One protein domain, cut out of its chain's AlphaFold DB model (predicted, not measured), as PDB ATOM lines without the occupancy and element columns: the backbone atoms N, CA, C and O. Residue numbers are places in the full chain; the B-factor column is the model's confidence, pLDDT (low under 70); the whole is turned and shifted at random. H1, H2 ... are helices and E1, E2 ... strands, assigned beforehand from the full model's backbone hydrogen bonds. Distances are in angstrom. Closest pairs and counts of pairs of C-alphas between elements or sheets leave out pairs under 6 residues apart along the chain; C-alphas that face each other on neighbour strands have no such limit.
ATOM      1  N   PRO A 140      19.878 -40.451  14.550       85.62
ATOM      2  CA  PRO A 140      19.559 -41.781  15.056       85.62
ATOM      3  C   PRO A 140      20.576 -42.235  16.105       85.62
ATOM      4  O   PRO A 140      21.775 -42.218  15.854       85.62
ATOM      5  N   LEU A 141      20.091 -42.663  17.261       79.62
ATOM      6  CA  LEU A 141      20.841 -43.310  18.324       79.62
ATOM      7  C   LEU A 141      20.462 -44.789  18.338       79.62
ATOM      8  O   LEU A 141      19.358 -45.155  18.765       79.62
ATOM      9  N   GLN A 142      21.352 -45.621  17.808       70.00
ATOM     10  CA  GLN A 142      21.096 -47.039  17.605       70.00
ATOM     11  C   GLN A 142      20.882 -47.749  18.936       70.00
ATOM     12  O   GLN A 142      21.670 -47.603  19.866       70.00
ATOM     13  N   ASN A 143      19.813 -48.544  19.007       63.69
ATOM     14  CA  ASN A 143      19.567 -49.453  20.115       63.69
ATOM     15  C   ASN A 143      19.897 -50.876  19.660       63.69
ATOM     16  O   ASN A 143      19.086 -51.538  19.014       63.69
ATOM     17  N   SER A 144      21.077 -51.362  20.033       60.06
ATOM     18  CA  SER A 144      21.580 -52.692  19.647       60.06
ATOM     19  C   SER A 144      20.736 -53.873  20.170       60.06
ATOM     20  O   SER A 144      20.912 -55.007  19.720       60.06
ATOM     21  N   ASN A 145      19.779 -53.629  21.075       64.00
ATOM     22  CA  ASN A 145      18.886 -54.661  21.617       64.00
ATOM     23  C   ASN A 145      17.596 -54.871  20.808       64.00
ATOM     24  O   ASN A 145      16.843 -55.804  21.112       64.00
ATOM     25  N   VAL A 146      17.320 -54.029  19.809       72.12
ATOM     26  CA  VAL A 146      16.132 -54.134  18.955       72.12
ATOM     27  C   VAL A 146      16.563 -54.305  17.504       72.12
ATOM     28  O   VAL A 146      17.248 -53.457  16.945       72.12
ATOM     29  N   THR A 147      16.122 -55.391  16.880       79.25
ATOM     30  CA  THR A 147      16.257 -55.610  15.439       79.25
ATOM     31  C   THR A 147      14.920 -55.386  14.743       79.25
ATOM     32  O   THR A 147      13.858 -55.502  15.365       79.25
ATOM     33  N   VAL A 148      14.968 -55.070  13.451       88.25
ATOM     34  CA  VAL A 148      13.785 -54.892  12.611       88.25
ATOM     35  C   VAL A 148      13.819 -55.934  11.505       88.25
ATOM     36  O   VAL A 148      14.834 -56.120  10.842       88.25
ATOM     37  N   SER A 149      12.698 -56.612  11.295       88.06
ATOM     38  CA  SER A 149      12.446 -57.368  10.071       88.06
ATOM     39  C   SER A 149      11.455 -56.600   9.212       88.06
ATOM     40  O   SER A 149      10.602 -55.888   9.745       88.06
ATOM     41  N   LYS A 150      11.562 -56.742   7.896       88.25
ATOM     42  CA  LYS A 150      10.626 -56.159   6.945       88.25
ATOM     43  C   LYS A 150      10.005 -57.281   6.122       88.25
ATOM     44  O   LYS A 150      10.726 -58.033   5.474       88.25
ATOM     45  N   ASP A 151       8.682 -57.372   6.138       86.50
ATOM     46  CA  ASP A 151       7.943 -58.162   5.159       86.50
ATOM     47  C   ASP A 151       7.824 -57.344   3.867       86.50
ATOM     48  O   ASP A 151       7.087 -56.357   3.803       86.50
ATOM     49  N   ASP A 152       8.564 -57.736   2.833       80.38
ATOM     50  CA  ASP A 152       8.581 -57.030   1.551       80.38
ATOM     51  C   ASP A 152       7.252 -57.110   0.790       80.38
ATOM     52  O   ASP A 152       6.951 -56.199   0.017       80.38
ATOM     53  N   ALA A 153       6.428 -58.141   1.018       81.56
ATOM     54  CA  ALA A 153       5.139 -58.267   0.339       81.56
ATOM     55  C   ALA A 153       4.124 -57.238   0.851       81.56
ATOM     56  O   ALA A 153       3.287 -56.745   0.093       81.56
ATOM     57  N   THR A 154       4.189 -56.910   2.143       81.38
ATOM     58  CA  THR A 154       3.246 -55.987   2.790       81.38
ATOM     59  C   THR A 154       3.854 -54.629   3.134       81.38
ATOM     60  O   THR A 154       3.107 -53.701   3.449       81.38
ATOM     61  N   GLY A 155       5.180 -54.488   3.068       84.81
ATOM     62  CA  GLY A 155       5.906 -53.302   3.527       84.81
ATOM     63  C   GLY A 155       5.856 -53.110   5.048       84.81
ATOM     64  O   GLY A 155       6.018 -51.986   5.524       84.81
ATOM     65  N   LEU A 156       5.575 -54.177   5.805       91.94
ATOM     66  CA  LEU A 156       5.431 -54.139   7.257       91.94
ATOM     67  C   LEU A 156       6.792 -54.307   7.939       91.94
ATOM     68  O   LEU A 156       7.477 -55.308   7.747       91.94
ATOM     69  N   TYR A 157       7.154 -53.343   8.776       93.00
ATOM     70  CA  TYR A 157       8.320 -53.391   9.650       93.00
ATOM     71  C   TYR A 157       7.916 -53.960  11.010       93.00
ATOM     72  O   TYR A 157       7.072 -53.377  11.686       93.00
ATOM     73  N   CYS A 158       8.524 -55.062  11.440       91.88
ATOM     74  CA  CYS A 158       8.274 -55.688  12.737       91.88
ATOM     75  C   CYS A 158       9.518 -55.643  13.614       91.88
ATOM     76  O   CYS A 158      10.628 -55.895  13.144       91.88
ATOM     77  N   PHE A 159       9.328 -55.369  14.899       88.75
ATOM     78  CA  PHE A 159      10.432 -55.251  15.845       88.75
ATOM     79  C   PHE A 159      10.624 -56.544  16.626       88.75
ATOM     80  O   PHE A 159       9.665 -57.180  17.061       88.75
ATOM     81  N   PHE A 160      11.878 -56.900  16.879       81.56
ATOM     82  CA  PHE A 160      12.228 -58.033  17.722       81.56
ATOM     83  C   PHE A 160      13.294 -57.618  18.723       81.56
ATOM     84  O   PHE A 160      14.238 -56.900  18.397       81.56
ATOM     85  N   ARG A 161      13.160 -58.094  19.956       75.38
ATOM     86  CA  ARG A 161      14.174 -57.931  20.990       75.38
ATOM     87  C   ARG A 161      15.180 -59.068  20.886       75.38
ATOM     88  O   ARG A 161      14.784 -60.236  20.851       75.38
ATOM     89  N   LYS A 162      16.467 -58.733  20.866       67.69
ATOM     90  CA  LYS A 162      17.543 -59.724  20.954       67.69
ATOM     91  C   LYS A 162      17.509 -60.380  22.340       67.69
ATOM     92  O   LYS A 162      17.405 -59.688  23.352       67.69
ATOM     93  N   VAL A 163      17.558 -61.707  22.384       64.38
ATOM     94  CA  VAL A 163      17.633 -62.515  23.613       64.38
ATOM     95  C   VAL A 163      18.784 -63.526  23.480       64.38
ATOM     96  O   VAL A 163      19.185 -63.809  22.351       64.38
ATOM     97  N   PRO A 164      19.326 -64.091  24.579       56.12
ATOM     98  CA  PRO A 164      20.533 -64.929  24.524       56.12
ATOM     99  C   PRO A 164      20.479 -66.093  23.520       56.12
ATOM    100  O   PRO A 164      21.498 -66.459  22.946       56.12
ATOM    101  N   LEU A 165      19.286 -66.642  23.257       66.69
ATOM    102  CA  LEU A 165      19.066 -67.759  22.330       66.69
ATOM    103  C   LEU A 165      18.166 -67.392  21.133       66.69
ATOM    104  O   LEU A 165      17.409 -68.231  20.653       66.69
ATOM    105  N   GLY A 166      18.214 -66.141  20.657       69.81
ATOM    106  CA  GLY A 166      17.534 -65.730  19.422       69.81
ATOM    107  C   GLY A 166      16.834 -64.377  19.514       69.81
ATOM    108  O   GLY A 166      17.393 -63.395  20.004       69.81
ATOM    109  N   PHE A 167      15.597 -64.319  19.020       72.62
ATOM    110  CA  PHE A 167      14.811 -63.092  18.939       72.62
ATOM    111  C   PHE A 167      13.401 -63.311  19.478       72.62
ATOM    112  O   PHE A 167      12.755 -64.310  19.172       72.62
ATOM    113  N   SER A 168      12.921 -62.360  20.277       75.81
ATOM    114  CA  SER A 168      11.550 -62.346  20.787       75.81
ATOM    115  C   SER A 168      10.762 -61.222  20.111       75.81
ATOM    116  O   SER A 168      11.224 -60.078  20.143       75.81
ATOM    117  N   PRO A 169       9.601 -61.494  19.488       77.88
ATOM    118  CA  PRO A 169       8.832 -60.468  18.799       77.88
ATOM    119  C   PRO A 169       8.301 -59.433  19.787       77.88
ATOM    120  O   PRO A 169       7.649 -59.753  20.786       77.88
ATOM    121  N   ILE A 170       8.538 -58.169  19.467       78.38
ATOM    122  CA  ILE A 170       7.815 -57.051  20.054       78.38
ATOM    123  C   ILE A 170       6.545 -56.964  19.211       78.38
ATOM    124  O   ILE A 170       6.627 -56.742  18.009       78.38
ATOM    125  N   LYS A 171       5.381 -57.242  19.811       83.56
ATOM    126  CA  LYS A 171       4.084 -57.463  19.131       83.56
ATOM    127  C   LYS A 171       3.480 -56.195  18.502       83.56
ATOM    128  O   LYS A 171       2.270 -55.983  18.566       83.56
ATOM    129  N   VAL A 172       4.315 -55.351  17.914       87.94
ATOM    130  CA  VAL A 172       3.975 -54.134  17.191       87.94
ATOM    131  C   VAL A 172       4.720 -54.143  15.859       87.94
ATOM    132  O   VAL A 172       5.901 -54.484  15.804       87.94
ATOM    133  N   GLY A 173       4.035 -53.735  14.797       92.69
ATOM    134  CA  GLY A 173       4.634 -53.477  13.495       92.69
ATOM    135  C   GLY A 173       4.138 -52.170  12.892       92.69
ATOM    136  O   GLY A 173       3.060 -51.686  13.241       92.69
ATOM    137  N   LEU A 174       4.941 -51.596  12.002       95.75
ATOM    138  CA  LEU A 174       4.670 -50.343  11.305       95.75
ATOM    139  C   LEU A 174       4.618 -50.594   9.806       95.75
ATOM    140  O   LEU A 174       5.583 -51.083   9.228       95.75
ATOM    141  N   LYS A 175       3.511 -50.235   9.169       95.38
ATOM    142  CA  LYS A 175       3.375 -50.278   7.716       95.38
ATOM    143  C   LYS A 175       3.408 -48.857   7.180       95.38
ATOM    144  O   LYS A 175       2.589 -48.031   7.579       95.38
ATOM    145  N   LEU A 176       4.343 -48.577   6.280       92.44
ATOM    146  CA  LEU A 176       4.374 -47.298   5.572       92.44
ATOM    147  C   LEU A 176       3.260 -47.292   4.516       92.44
ATOM    148  O   LEU A 176       3.118 -48.252   3.757       92.44
ATOM    149  N   VAL A 177       2.450 -46.236   4.495       90.56
ATOM    150  CA  VAL A 177       1.305 -46.076   3.590       90.56
ATOM    151  C   VAL A 177       1.401 -44.715   2.903       90.56
ATOM    152  O   VAL A 177       1.343 -43.673   3.553       90.56
ATOM    153  N   GLY A 178       1.520 -44.713   1.575       86.31
ATOM    154  CA  GLY A 178       1.747 -43.479   0.818       86.31
ATOM    155  C   GLY A 178       3.070 -42.808   1.201       86.31
ATOM    156  O   GLY A 178       4.026 -43.498   1.539       86.31
ATOM    157  N   ASP A 179       3.106 -41.473   1.161       85.31
ATOM    158  CA  ASP A 179       4.357 -40.708   1.284       85.31
ATOM    159  C   ASP A 179       4.666 -40.203   2.706       85.31
ATOM    160  O   ASP A 179       5.788 -39.776   2.979       85.31
ATOM    161  N   SER A 180       3.692 -40.224   3.624       91.25
ATOM    162  CA  SER A 180       3.881 -39.691   4.987       91.25
ATOM    163  C   SER A 180       3.094 -40.401   6.084       91.25
ATOM    164  O   SER A 180       3.270 -40.078   7.259       91.25
ATOM    165  N   LYS A 181       2.218 -41.353   5.749       95.94
ATOM    166  CA  LYS A 181       1.360 -42.022   6.731       95.94
ATOM    167  C   LYS A 181       1.988 -43.343   7.169       95.94
ATOM    168  O   LYS A 181       2.493 -44.111   6.359       95.94
ATOM    169  N   VAL A 182       1.913 -43.636   8.463       96.38
ATOM    170  CA  VAL A 182       2.242 -44.960   9.000       96.38
ATOM    171  C   VAL A 182       1.025 -45.548   9.699       96.38
ATOM    172  O   VAL A 182       0.348 -44.861  10.463       96.38
ATOM    173  N   GLU A 183       0.751 -46.820   9.439       97.06
ATOM    174  CA  GLU A 183      -0.263 -47.600  10.147       97.06
ATOM    175  C   GLU A 183       0.419 -48.555  11.123       97.06
ATOM    176  O   GLU A 183       1.417 -49.202  10.795       97.06
ATOM    177  N   VAL A 184      -0.104 -48.617  12.343       96.00
ATOM    178  CA  VAL A 184       0.452 -49.417  13.432       96.00
ATOM    179  C   VAL A 184      -0.398 -50.663  13.602       96.00
ATOM    180  O   VAL A 184      -1.618 -50.579  13.707       96.00
ATOM    181  N   TYR A 185       0.239 -51.823  13.674       94.50
ATOM    182  CA  TYR A 185      -0.432 -53.113  13.798       94.50
ATOM    183  C   TYR A 185       0.071 -53.874  15.015       94.50
ATOM    184  O   TYR A 185       1.243 -53.776  15.380       94.50
ATOM    185  N   LYS A 186      -0.796 -54.707  15.594       91.00
ATOM    186  CA  LYS A 186      -0.315 -55.888  16.317       91.00
ATOM    187  C   LYS A 186       0.226 -56.879  15.299       91.00
ATOM    188  O   LYS A 186      -0.325 -56.980  14.206       91.00
ATOM    189  N   VAL A 187       1.288 -57.598  15.644       89.19
ATOM    190  CA  VAL A 187       1.909 -58.557  14.724       89.19
ATOM    191  C   VAL A 187       2.073 -59.934  15.343       89.19
ATOM    192  O   VAL A 187       2.308 -60.070  16.548       89.19
ATOM    193  N   THR A 188       1.947 -60.953  14.498       85.12
ATOM    194  CA  THR A 188       2.246 -62.346  14.837       85.12
ATOM    195  C   THR A 188       3.762 -62.583  14.887       85.12
ATOM    196  O   THR A 188       4.559 -61.702  14.564       85.12
ATOM    197  N   GLN A 189       4.179 -63.791  15.283       79.69
ATOM    198  CA  GLN A 189       5.601 -64.163  15.313       79.69
ATOM    199  C   GLN A 189       6.263 -64.116  13.924       79.69
ATOM    200  O   GLN A 189       7.452 -63.830  13.836       79.69
ATOM    201  N   ASP A 190       5.486 -64.306  12.854       82.19
ATOM    202  CA  ASP A 190       5.963 -64.348  11.465       82.19
ATOM    203  C   ASP A 190       5.973 -62.970  10.782       82.19
ATOM    204  O   ASP A 190       5.983 -62.892   9.556       82.19
ATOM    205  N   CYS A 191       5.908 -61.880  11.553       86.19
ATOM    206  CA  CYS A 191       5.793 -60.516  11.030       86.19
ATOM    207  C   CYS A 191       4.587 -60.328  10.088       86.19
ATOM    208  O   CYS A 191       4.700 -59.809   8.982       86.19
ATOM    209  N   LYS A 192       3.398 -60.747  10.535       87.81
ATOM    210  CA  LYS A 192       2.132 -60.502   9.822       87.81
ATOM    211  C   LYS A 192       1.169 -59.705  10.694       87.81
ATOM    212  O   LYS A 192       1.190 -59.905  11.910       87.81
ATOM    213  N   PRO A 193       0.303 -58.849  10.119       88.94
ATOM    214  CA  PRO A 193      -0.734 -58.165  10.882       88.94
ATOM    215  C   PRO A 193      -1.650 -59.158  11.606       88.94
ATOM    216  O   PRO A 193      -2.202 -60.071  10.992       88.94
ATOM    217  N   ASP A 194      -1.827 -58.955  12.905       90.19
ATOM    218  CA  ASP A 194      -2.792 -59.660  13.748       90.19
ATOM    219  C   ASP A 194      -4.060 -58.802  13.877       90.19
ATOM    220  O   ASP A 194      -4.283 -58.101  14.869       90.19
ATOM    221  N   GLY A 195      -4.853 -58.793  12.802       89.88
ATOM    222  CA  GLY A 195      -6.093 -58.026  12.695       89.88
ATOM    223  C   GLY A 195      -5.938 -56.640  12.059       89.88
ATOM    224  O   GLY A 195      -5.040 -56.389  11.255       89.88
ATOM    225  N   ALA A 196      -6.884 -55.751  12.374       92.25
ATOM    226  CA  ALA A 196      -6.921 -54.391  11.845       92.25
ATOM    227  C   ALA A 196      -5.822 -53.500  12.452       92.25
ATOM    228  O   ALA A 196      -5.272 -53.798  13.515       92.25
ATOM    229  N   SER A 197      -5.537 -52.382  11.779       94.00
ATOM    230  CA  SER A 197      -4.654 -51.345  12.317       94.00
ATOM    231  C   SER A 197      -5.158 -50.880  13.686       94.00
ATOM    232  O   SER A 197      -6.350 -50.625  13.869       94.00
ATOM    233  N   ILE A 198      -4.240 -50.775  14.647       94.31
ATOM    234  CA  ILE A 198      -4.515 -50.264  15.995       94.31
ATOM    235  C   ILE A 198      -4.357 -48.742  16.084       94.31
ATOM    236  O   ILE A 198      -4.637 -48.159  17.131       94.31
ATOM    237  N   GLY A 199      -3.919 -48.095  15.002       95.19
ATOM    238  CA  GLY A 199      -3.843 -46.647  14.898       95.19
ATOM    239  C   GLY A 199      -2.920 -46.177  13.785       95.19
ATOM    240  O   GLY A 199      -2.321 -46.962  13.053       95.19
ATOM    241  N   GLU A 200      -2.792 -44.864  13.669       96.88
ATOM    242  CA  GLU A 200      -1.981 -44.229  12.638       96.88
ATOM    243  C   GLU A 200      -1.123 -43.108  13.214       96.88
ATOM    244  O   GLU A 200      -1.409 -42.538  14.269       96.88
ATOM    245  N   GLY A 201      -0.051 -42.804  12.499       96.00
ATOM    246  CA  GLY A 201       0.812 -41.667  12.763       96.00
ATOM    247  C   GLY A 201       1.375 -41.117  11.465       96.00
ATOM    248  O   GLY A 201       0.915 -41.450  10.369       96.00
ATOM    249  N   GLN A 202       2.397 -40.281  11.598       96.69
ATOM    250  CA  GLN A 202       3.106 -39.715  10.457       96.69
ATOM    251  C   GLN A 202       4.570 -40.134  10.478       96.69
ATOM    252  O   GLN A 202       5.134 -40.429  11.535       96.69
ATOM    253  N   TYR A 203       5.201 -40.122   9.313       95.81
ATOM    254  CA  TYR A 203       6.644 -40.215   9.193       95.81
ATOM    255  C   TYR A 203       7.166 -39.181   8.198       95.81
ATOM    256  O   TYR A 203       6.455 -38.726   7.304       95.81
ATOM    257  N   ARG A 204       8.435 -38.816   8.363       95.00
ATOM    258  CA  ARG A 204       9.217 -38.097   7.351       95.00
ATOM    259  C   ARG A 204      10.401 -38.956   6.939       95.00
ATOM    260  O   ARG A 204      10.952 -39.687   7.765       95.00
ATOM    261  N   GLN A 205      10.808 -38.829   5.688       93.56
ATOM    262  CA  GLN A 205      11.941 -39.557   5.143       93.56
ATOM    263  C   GLN A 205      13.125 -38.621   4.909       93.56
ATOM    264  O   GLN A 205      12.954 -37.511   4.406       93.56
ATOM    265  N   THR A 206      14.331 -39.078   5.232       91.69
ATOM    266  CA  THR A 206      15.574 -38.460   4.751       91.69
ATOM    267  C   THR A 206      16.514 -39.527   4.203       91.69
ATOM    268  O   THR A 206      16.362 -40.716   4.490       91.69
ATOM    269  N   GLN A 207      17.485 -39.105   3.398       89.88
ATOM    270  CA  GLN A 207      18.547 -39.970   2.900       89.88
ATOM    271  C   GLN A 207      19.900 -39.418   3.323       89.88
ATOM    272  O   GLN A 207      20.120 -38.205   3.293       89.88
ATOM    273  N   THR A 208      20.798 -40.307   3.731       84.56
ATOM    274  CA  THR A 208      22.181 -39.963   4.064       84.56
ATOM    275  C   THR A 208      23.142 -40.929   3.386       84.56
ATOM    276  O   THR A 208      22.806 -42.077   3.085       84.56
ATOM    277  N   LYS A 209      24.373 -40.468   3.154       78.38
ATOM    278  CA  LYS A 209      25.431 -41.324   2.620       78.38
ATOM    279  C   LYS A 209      25.836 -42.352   3.684       78.38
ATOM    280  O   LYS A 209      26.341 -41.991   4.745       78.38
ATOM    281  N   GLY A 210      25.606 -43.623   3.382       67.81
ATOM    282  CA  GLY A 210      26.027 -44.769   4.176       67.81
ATOM    283  C   GLY A 210      27.435 -45.253   3.822       67.81
ATOM    284  O   GLY A 210      28.166 -44.644   3.031       67.81
ATOM    285  N   LEU A 211      27.815 -46.393   4.403       66.25
ATOM    286  CA  LEU A 211      29.062 -47.085   4.079       66.25
ATOM    287  C   LEU A 211      29.089 -47.508   2.603       66.25
ATOM    288  O   LEU A 211      28.050 -47.716   1.972       66.25
ATOM    289  N   LEU A 212      30.298 -47.627   2.046       72.00
ATOM    290  CA  LEU A 212      30.525 -48.050   0.655       72.00
ATOM    291  C   LEU A 212      29.803 -47.172  -0.389       72.00
ATOM    292  O   LEU A 212      29.486 -47.629  -1.480       72.00
ATOM    293  N   SER A 213      29.546 -45.899  -0.061       72.31
ATOM    294  CA  SER A 213      28.788 -44.955  -0.901       72.31
ATOM    295  C   SER A 213      27.347 -45.384  -1.214       72.31
ATOM    296  O   SER A 213      26.747 -44.872  -2.157       72.31
ATOM    297  N   THR A 214      26.775 -46.285  -0.413       80.38
ATOM    298  CA  THR A 214      25.342 -46.607  -0.471       80.38
ATOM    299  C   THR A 214      24.506 -45.492   0.166       80.38
ATOM    300  O   THR A 214      25.036 -44.630   0.869       80.38
ATOM    301  N   GLN A 215      23.199 -45.466  -0.099       85.88
ATOM    302  CA  GLN A 215      22.273 -44.518   0.527       85.88
ATOM    303  C   GLN A 215      21.524 -45.207   1.665       85.88
ATOM    304  O   GLN A 215      20.864 -46.223   1.449       85.88
ATOM    305  N   ASN A 216      21.603 -44.639   2.864       87.75
ATOM    306  CA  ASN A 216      20.766 -45.027   3.989       87.75
ATOM    307  C   ASN A 216      19.492 -44.184   3.955       87.75
ATOM    308  O   ASN A 216      19.556 -42.962   3.830       87.75
ATOM    309  N   THR A 217      18.335 -44.830   4.069       91.06
ATOM    310  CA  THR A 217      17.041 -44.145   4.155       91.06
ATOM    311  C   THR A 217      16.549 -44.178   5.594       91.06
ATOM    312  O   THR A 217      16.414 -45.250   6.177       91.06
ATOM    313  N   HIS A 218      16.266 -43.010   6.162       92.38
ATOM    314  CA  HIS A 218      15.773 -42.864   7.528       92.38
ATOM    315  C   HIS A 218      14.297 -42.480   7.515       92.38
ATOM    316  O   HIS A 218      13.926 -41.474   6.910       92.38
ATOM    317  N   TYR A 219      13.476 -43.242   8.227       94.19
ATOM    318  CA  TYR A 219      12.058 -42.974   8.441       94.19
ATOM    319  C   TYR A 219      11.862 -42.496   9.878       94.19
ATOM    320  O   TYR A 219      11.906 -43.295  10.812       94.19
ATOM    321  N   PHE A 220      11.696 -41.189  10.068       95.00
ATOM    322  CA  PHE A 220      11.488 -40.582  11.382       95.00
ATOM    323  C   PHE A 220      10.000 -40.527  11.689       95.00
ATOM    324  O   PHE A 220       9.258 -39.792  11.032       95.00
ATOM    325  N   PHE A 221       9.572 -41.275  12.699       95.75
ATOM    326  CA  PHE A 221       8.166 -41.408  13.046       95.75
ATOM    327  C   PHE A 221       7.728 -40.357  14.067       95.75
ATOM    328  O   PHE A 221       8.491 -39.935  14.939       95.75
ATOM    329  N   SER A 222       6.474 -39.938  13.943       95.19
ATOM    330  CA  SER A 222       5.720 -39.169  14.929       95.19
ATOM    331  C   SER A 222       4.420 -39.919  15.204       95.19
ATOM    332  O   SER A 222       3.448 -39.809  14.453       95.19
ATOM    333  N   LEU A 223       4.442 -40.730  16.263       93.69
ATOM    334  CA  LEU A 223       3.334 -41.586  16.671       93.69
ATOM    335  C   LEU A 223       2.574 -40.955  17.850       93.69
ATOM    336  O   LEU A 223       3.194 -40.351  18.730       93.69
ATOM    337  N   PRO A 224       1.240 -41.086  17.910       89.88
ATOM    338  CA  PRO A 224       0.479 -40.719  19.098       89.88
ATOM    339  C   PRO A 224       0.913 -41.536  20.321       89.88
ATOM    340  O   PRO A 224       1.019 -42.762  20.253       89.88
ATOM    341  N   ALA A 225       1.069 -40.878  21.474       82.69
ATOM    342  CA  ALA A 225       1.454 -41.539  22.727       82.69
ATOM    343  C   ALA A 225       0.485 -42.666  23.145       82.69
ATOM    344  O   ALA A 225       0.895 -43.620  23.803       82.69
ATOM    345  N   SER A 226      -0.784 -42.596  22.721       83.94
ATOM    346  CA  SER A 226      -1.796 -43.636  22.944       83.94
ATOM    347  C   SER A 226      -1.451 -44.986  22.306       83.94
ATOM    348  O   SER A 226      -1.960 -46.007  22.762       83.94
ATOM    349  N   LEU A 227      -0.593 -45.014  21.279       85.81
ATOM    350  CA  LEU A 227      -0.147 -46.252  20.627       85.81
ATOM    351  C   LEU A 227       0.999 -46.933  21.380       85.81
ATOM    352  O   LEU A 227       1.237 -48.123  21.181       85.81
ATOM    353  N   ASN A 228       1.679 -46.199  22.268       81.94
ATOM    354  CA  ASN A 228       2.673 -46.727  23.198       81.94
ATOM    355  C   ASN A 228       3.767 -47.582  22.518       81.94
ATOM    356  O   ASN A 228       4.172 -48.624  23.042       81.94
ATOM    357  N   VAL A 229       4.212 -47.183  21.322       84.44
ATOM    358  CA  VAL A 229       5.193 -47.935  20.521       84.44
ATOM    359  C   VAL A 229       6.597 -47.723  21.074       84.44
ATOM    360  O   VAL A 229       7.291 -48.685  21.394       84.44
ATOM    361  N   GLU A 230       6.993 -46.466  21.269       83.25
ATOM    362  CA  GLU A 230       8.316 -46.086  21.760       83.25
ATOM    363  C   GLU A 230       8.633 -46.742  23.108       83.25
ATOM    364  O   GLU A 230       9.760 -47.185  23.324       83.25
ATOM    365  N   SER A 231       7.648 -46.881  24.002       77.00
ATOM    366  CA  SER A 231       7.879 -47.463  25.332       77.00
ATOM    367  C   SER A 231       8.153 -48.967  25.330       77.00
ATOM    368  O   SER A 231       8.722 -49.495  26.286       77.00
ATOM    369  N   GLN A 232       7.775 -49.660  24.255       78.62
ATOM    370  CA  GLN A 232       8.090 -51.075  24.063       78.62
ATOM    371  C   GLN A 232       9.508 -51.267  23.503       78.62
ATOM    372  O   GLN A 232      10.098 -52.344  23.658       78.62
ATOM    373  N   LEU A 233      10.062 -50.223  22.877       75.62
ATOM    374  CA  LEU A 233      11.335 -50.248  22.156       75.62
ATOM    375  C   LEU A 233      12.483 -49.618  22.955       75.62
ATOM    376  O   LEU A 233      13.612 -50.107  22.891       75.62
ATOM    377  N   PHE A 234      12.215 -48.560  23.721       74.62
ATOM    378  CA  PHE A 234      13.240 -47.754  24.384       74.62
ATOM    379  C   PHE A 234      13.170 -47.834  25.909       74.62
ATOM    380  O   PHE A 234      12.124 -48.090  26.504       74.62
ATOM    381  N   ASN A 235      14.313 -47.600  26.558       68.31
ATOM    382  CA  ASN A 235      14.382 -47.509  28.012       68.31
ATOM    383  C   ASN A 235      13.685 -46.235  28.531       68.31
ATOM    384  O   ASN A 235      13.472 -45.260  27.808       68.31
ATOM    385  N   SER A 236      13.355 -46.226  29.824       65.50
ATOM    386  CA  SER A 236      12.611 -45.119  30.436       65.50
ATOM    387  C   SER A 236      13.348 -43.774  30.412       65.50
ATOM    388  O   SER A 236      12.699 -42.730  30.413       65.50
ATOM    389  N   THR A 237      14.684 -43.785  30.373       68.06
ATOM    390  CA  THR A 237      15.512 -42.573  30.320       68.06
ATOM    391  C   THR A 237      15.313 -41.847  28.992       68.06
ATOM    392  O   THR A 237      15.033 -40.648  28.981       68.06
ATOM    393  N   TYR A 238      15.339 -42.583  27.878       74.88
ATOM    394  CA  TYR A 238      15.030 -42.052  26.550       74.88
ATOM    395  C   TYR A 238      13.589 -41.553  26.442       74.88
ATOM    396  O   TYR A 238      13.360 -40.450  25.949       74.88
ATOM    397  N   LEU A 239      12.620 -42.304  26.971       74.62
ATOM    398  CA  LEU A 239      11.211 -41.893  26.942       74.62
ATOM    399  C   LEU A 239      10.968 -40.592  27.714       74.62
ATOM    400  O   LEU A 239      10.285 -39.702  27.214       74.62
ATOM    401  N   LYS A 240      11.565 -40.443  28.905       77.94
ATOM    402  CA  LYS A 240      11.484 -39.204  29.701       77.94
ATOM    403  C   LYS A 240      12.113 -38.010  28.985       77.94
ATOM    404  O   LYS A 240      11.645 -36.890  29.160       77.94
ATOM    405  N   ALA A 241      13.151 -38.253  28.188       78.38
ATOM    406  CA  ALA A 241      13.797 -37.241  27.357       78.38
ATOM    407  C   ALA A 241      13.038 -36.952  26.043       78.38
ATOM    408  O   ALA A 241      13.466 -36.096  25.273       78.38
ATOM    409  N   GLY A 242      11.907 -37.624  25.787       86.19
ATOM    410  CA  GLY A 242      11.085 -37.409  24.595       86.19
ATOM    411  C   GLY A 242      11.603 -38.119  23.345       86.19
ATOM    412  O   GLY A 242      11.423 -37.608  22.241       86.19
ATOM    413  N   ALA A 243      12.266 -39.267  23.508       86.81
ATOM    414  CA  ALA A 243      12.738 -40.065  22.384       86.81
ATOM    415  C   ALA A 243      11.584 -40.505  21.478       86.81
ATOM    416  O   ALA A 243      10.538 -40.959  21.944       86.81
ATOM    417  N   LYS A 244      11.832 -40.422  20.175       93.44
ATOM    418  CA  LYS A 244      10.959 -40.900  19.107       93.44
ATOM    419  C   LYS A 244      11.650 -42.008  18.321       93.44
ATOM    420  O   LYS A 244      12.870 -42.152  18.372       93.44
ATOM    421  N   LEU A 245      10.873 -42.795  17.588       92.56
ATOM    422  CA  LEU A 245      11.393 -43.895  16.780       92.56
ATOM    423  C   LEU A 245      11.879 -43.421  15.405       92.56
ATOM    424  O   LEU A 245      11.148 -42.748  14.682       92.56
ATOM    425  N   VAL A 246      13.067 -43.861  15.000       93.75
ATOM    426  CA  VAL A 246      13.510 -43.836  13.602       93.75
ATOM    427  C   VAL A 246      13.849 -45.253  13.144       93.75
ATOM    428  O   VAL A 246      14.499 -46.003  13.873       93.75
ATOM    429  N   ILE A 247      13.394 -45.624  11.944       92.56
ATOM    430  CA  ILE A 247      13.858 -46.836  11.258       92.56
ATOM    431  C   ILE A 247      14.854 -46.425  10.184       92.56
ATOM    432  O   ILE A 247      14.536 -45.602   9.327       92.56
ATOM    433  N   THR A 248      16.039 -47.023  10.204       89.88
ATOM    434  CA  THR A 248      17.055 -46.833   9.168       89.88
ATOM    435  C   THR A 248      17.088 -48.063   8.270       89.88
ATOM    436  O   THR A 248      17.474 -49.144   8.704       89.88
ATOM    437  N   GLN A 249      16.701 -47.904   7.006       88.81
ATOM    438  CA  GLN A 249      16.990 -48.876   5.957       88.81
ATOM    439  C   GLN A 249      18.395 -48.590   5.431       88.81
ATOM    440  O   GLN A 249      18.616 -47.599   4.732       88.81
ATOM    441  N   MET A 250      19.347 -49.446   5.778       81.81
ATOM    442  CA  MET A 250      20.718 -49.301   5.305       81.81
ATOM    443  C   MET A 250      20.837 -49.766   3.852       81.81
ATOM    444  O   MET A 250      20.307 -50.810   3.491       81.81
ATOM    445  N   GLY A 251      21.545 -49.015   3.009       76.56
ATOM    446  CA  GLY A 251      21.636 -49.337   1.578       76.56
ATOM    447  C   GLY A 251      22.480 -50.577   1.258       76.56
ATOM    448  O   GLY A 251      22.364 -51.134   0.171       76.56
ATOM    449  N   TYR A 252      23.329 -51.013   2.191       69.69
ATOM    450  CA  TYR A 252      24.238 -52.153   2.027       69.69
ATOM    451  C   TYR A 252      23.745 -53.446   2.694       69.69
ATOM    452  O   TYR A 252      24.427 -54.467   2.619       69.69
ATOM    453  N   THR A 253      22.593 -53.426   3.369       69.56
ATOM    454  CA  THR A 253      22.023 -54.617   4.009       69.56
ATOM    455  C   THR A 253      20.503 -54.621   3.925       69.56
ATOM    456  O   THR A 253      19.848 -53.587   3.842       69.56
ATOM    457  N   ILE A 254      19.934 -55.821   3.937       67.38
ATOM    458  CA  ILE A 254      18.488 -56.030   3.888       67.38
ATOM    459  C   ILE A 254      17.807 -55.696   5.219       67.38
ATOM    460  O   ILE A 254      16.635 -55.326   5.217       67.38
ATOM    461  N   THR A 255      18.529 -55.790   6.340       77.38
ATOM    462  CA  THR A 255      17.958 -55.669   7.687       77.38
ATOM    463  C   THR A 255      17.890 -54.201   8.113       77.38
ATOM    464  O   THR A 255      18.943 -53.581   8.287       77.38
ATOM    465  N   PRO A 256      16.688 -53.621   8.294       86.12
ATOM    466  CA  PRO A 256      16.550 -52.282   8.847       86.12
ATOM    467  C   PRO A 256      16.922 -52.253  10.335       86.12
ATOM    468  O   PRO A 256      16.902 -53.271  11.028       86.12
ATOM    469  N   GLU A 257      17.193 -51.060  10.853       84.06
ATOM    470  CA  GLU A 257      17.523 -50.851  12.264       84.06
ATOM    471  C   GLU A 257      16.530 -49.913  12.935       84.06
ATOM    472  O   GLU A 257      16.151 -48.891  12.364       84.06
ATOM    473  N   ALA A 258      16.149 -50.230  14.172       85.56
ATOM    474  CA  ALA A 258      15.370 -49.340  15.020       85.56
ATOM    475  C   ALA A 258      16.316 -48.538  15.912       85.56
ATOM    476  O   ALA A 258      17.155 -49.089  16.624       85.56
ATOM    477  N   SER A 259      16.164 -47.222  15.889       86.56
ATOM    478  CA  SER A 259      16.957 -46.297  16.693       86.56
ATOM    479  C   SER A 259      16.046 -45.277  17.369       86.56
ATOM    480  O   SER A 259      14.937 -45.006  16.901       86.56
ATOM    481  N   ALA A 260      16.511 -44.704  18.474       87.44
ATOM    482  CA  ALA A 260      15.880 -43.530  19.067       87.44
ATOM    483  C   ALA A 260      16.346 -42.264  18.333       87.44
ATOM    484  O   ALA A 260      17.456 -42.223  17.816       87.44
ATOM    485  N   TYR A 261      15.544 -41.207  18.298       91.19
ATOM    486  CA  TYR A 261      15.996 -39.864  17.926       91.19
ATOM    487  C   TYR A 261      15.239 -38.804  18.731       91.19
ATOM    488  O   TYR A 261      14.224 -39.097  19.364       91.19
ATOM    489  N   PHE A 262      15.719 -37.564  18.677       91.38
ATOM    490  CA  PHE A 262      15.101 -36.416  19.338       91.38
ATOM    491  C   PHE A 262      14.907 -35.280  18.333       91.38
ATOM    492  O   PHE A 262      15.806 -35.020  17.541       91.38
ATOM    493  N   ASP A 263      13.771 -34.576  18.348       87.75
ATOM    494  CA  ASP A 263      13.504 -33.490  17.376       87.75
ATOM    495  C   ASP A 263      14.445 -32.284  17.535       87.75
ATOM    496  O   ASP A 263      14.643 -31.504  16.603       87.75
ATOM    497  N   LYS A 264      15.003 -32.118  18.736       91.56
ATOM    498  CA  LYS A 264      15.886 -31.020  19.130       91.56
ATOM    499  C   LYS A 264      17.115 -31.554  19.853       91.56
ATOM    500  O   LYS A 264      17.111 -32.693  20.325       91.56
ATOM    501  N   GLU A 265      18.136 -30.709  19.976       89.00
ATOM    502  CA  GLU A 265      19.279 -31.008  20.834       89.00
ATOM    503  C   GLU A 265      18.757 -31.331  22.238       89.00
ATOM    504  O   GLU A 265      17.970 -30.572  22.817       89.00
TER     505      GLU A 265
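Overview. This is residues 140 to 265 of the 291 residues of an uncharacterized protein of Chitinimonas sp. BJB300 (UniProt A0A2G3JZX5). The domain is a closed barrel of eight strands, E1 to E8, which follow each other round the ring in chain order until E8 meets E1. The short helix H1 sits outside the barrel at one end, and H2, also short, lies farther from the middle. The printed part has 126 residues, with elements in the order E1 E2 E3 E4 E5 E6 H1 H2 E7 E8; each pair of neighbour strands is antiparallel, and the class is mostly strand. The whole is compact, with a radius of gyration of the C-alphas of 13.8 A, and rounded, spanning 39 by 37 by 33 A.

Arrangement. In the barrel, E1, residues 141 to 151, and E2, residues 156 to 163, form a hairpin, with N 149 and O 158 2.9 A apart. E3, residues 166 to 177, forms a hairpin with E2, with N 161 and O 168 at 2.8 A, and bends by 67 degrees at residue 171. E4, residues 181 to 185, forms a hairpin with E3, with N 175 and O 183 at 2.8 A. E5, residues 199 to 209, is staggered: residues 199 to 202 pair with E4, N 184 and O 199 being 2.9 A apart, and residues 202 to 209 pair with E6, residues 215 to 222, N 206 and O 218 being 3.0 A apart. E1 to E6 make a meander, each strand the antiparallel neighbour of the one before. E7, residues 244 to 249, has E6 on one side, with N 219 and O 247 at 2.8 A, and E8, residues 257 to 261, on the other, with N 246 and O 259 at 2.9 A. E8 and E1 close the ring, with N 141 and O 260 at 2.7 A; E1 bends by 91 degrees at residue 145. H1, residues 230 to 233, is on the barrel and outside it, at a height of 6.5 A over the sheet and over none of the strands; its closest C-alphas to E7 are Glu 230 and Leu 245, 6.3 A apart. H2, residues 236 to 240, is not on the barrel, but only just, with 4 pairs of C-alphas within 10 A. H1 and H2 are close but not clearly touching, the closest C-alphas being those of Ser 231 and Leu 239, 6.7 A apart. In H2 every O i to N i+4 pair is within hydrogen-bond range, while H1 is too short for such a pair.

Along the chain. E1 begins at C-alpha 141 (20.841, -43.310, 18.324) and measures 23.7 A from first to last C-alpha, E2 22.1 A, E3 30.0 A, E5 32.2 A and E6 22.6 A. E8 ends at C-alpha 261 (15.996, -39.864, 17.926).

Size, cuts and confidence. The C-alphas of Gly 195 and Leu 212 are the two farthest apart, 39.8 A. The printed part has no cut. The link from E4 to E5, residues 186 to 198, is long. Mean pLDDT of the printed part is 84.1; residues 143 to 145, 162 to 166, 210 to 211, 235 to 237 and 252 to 254 are under 70.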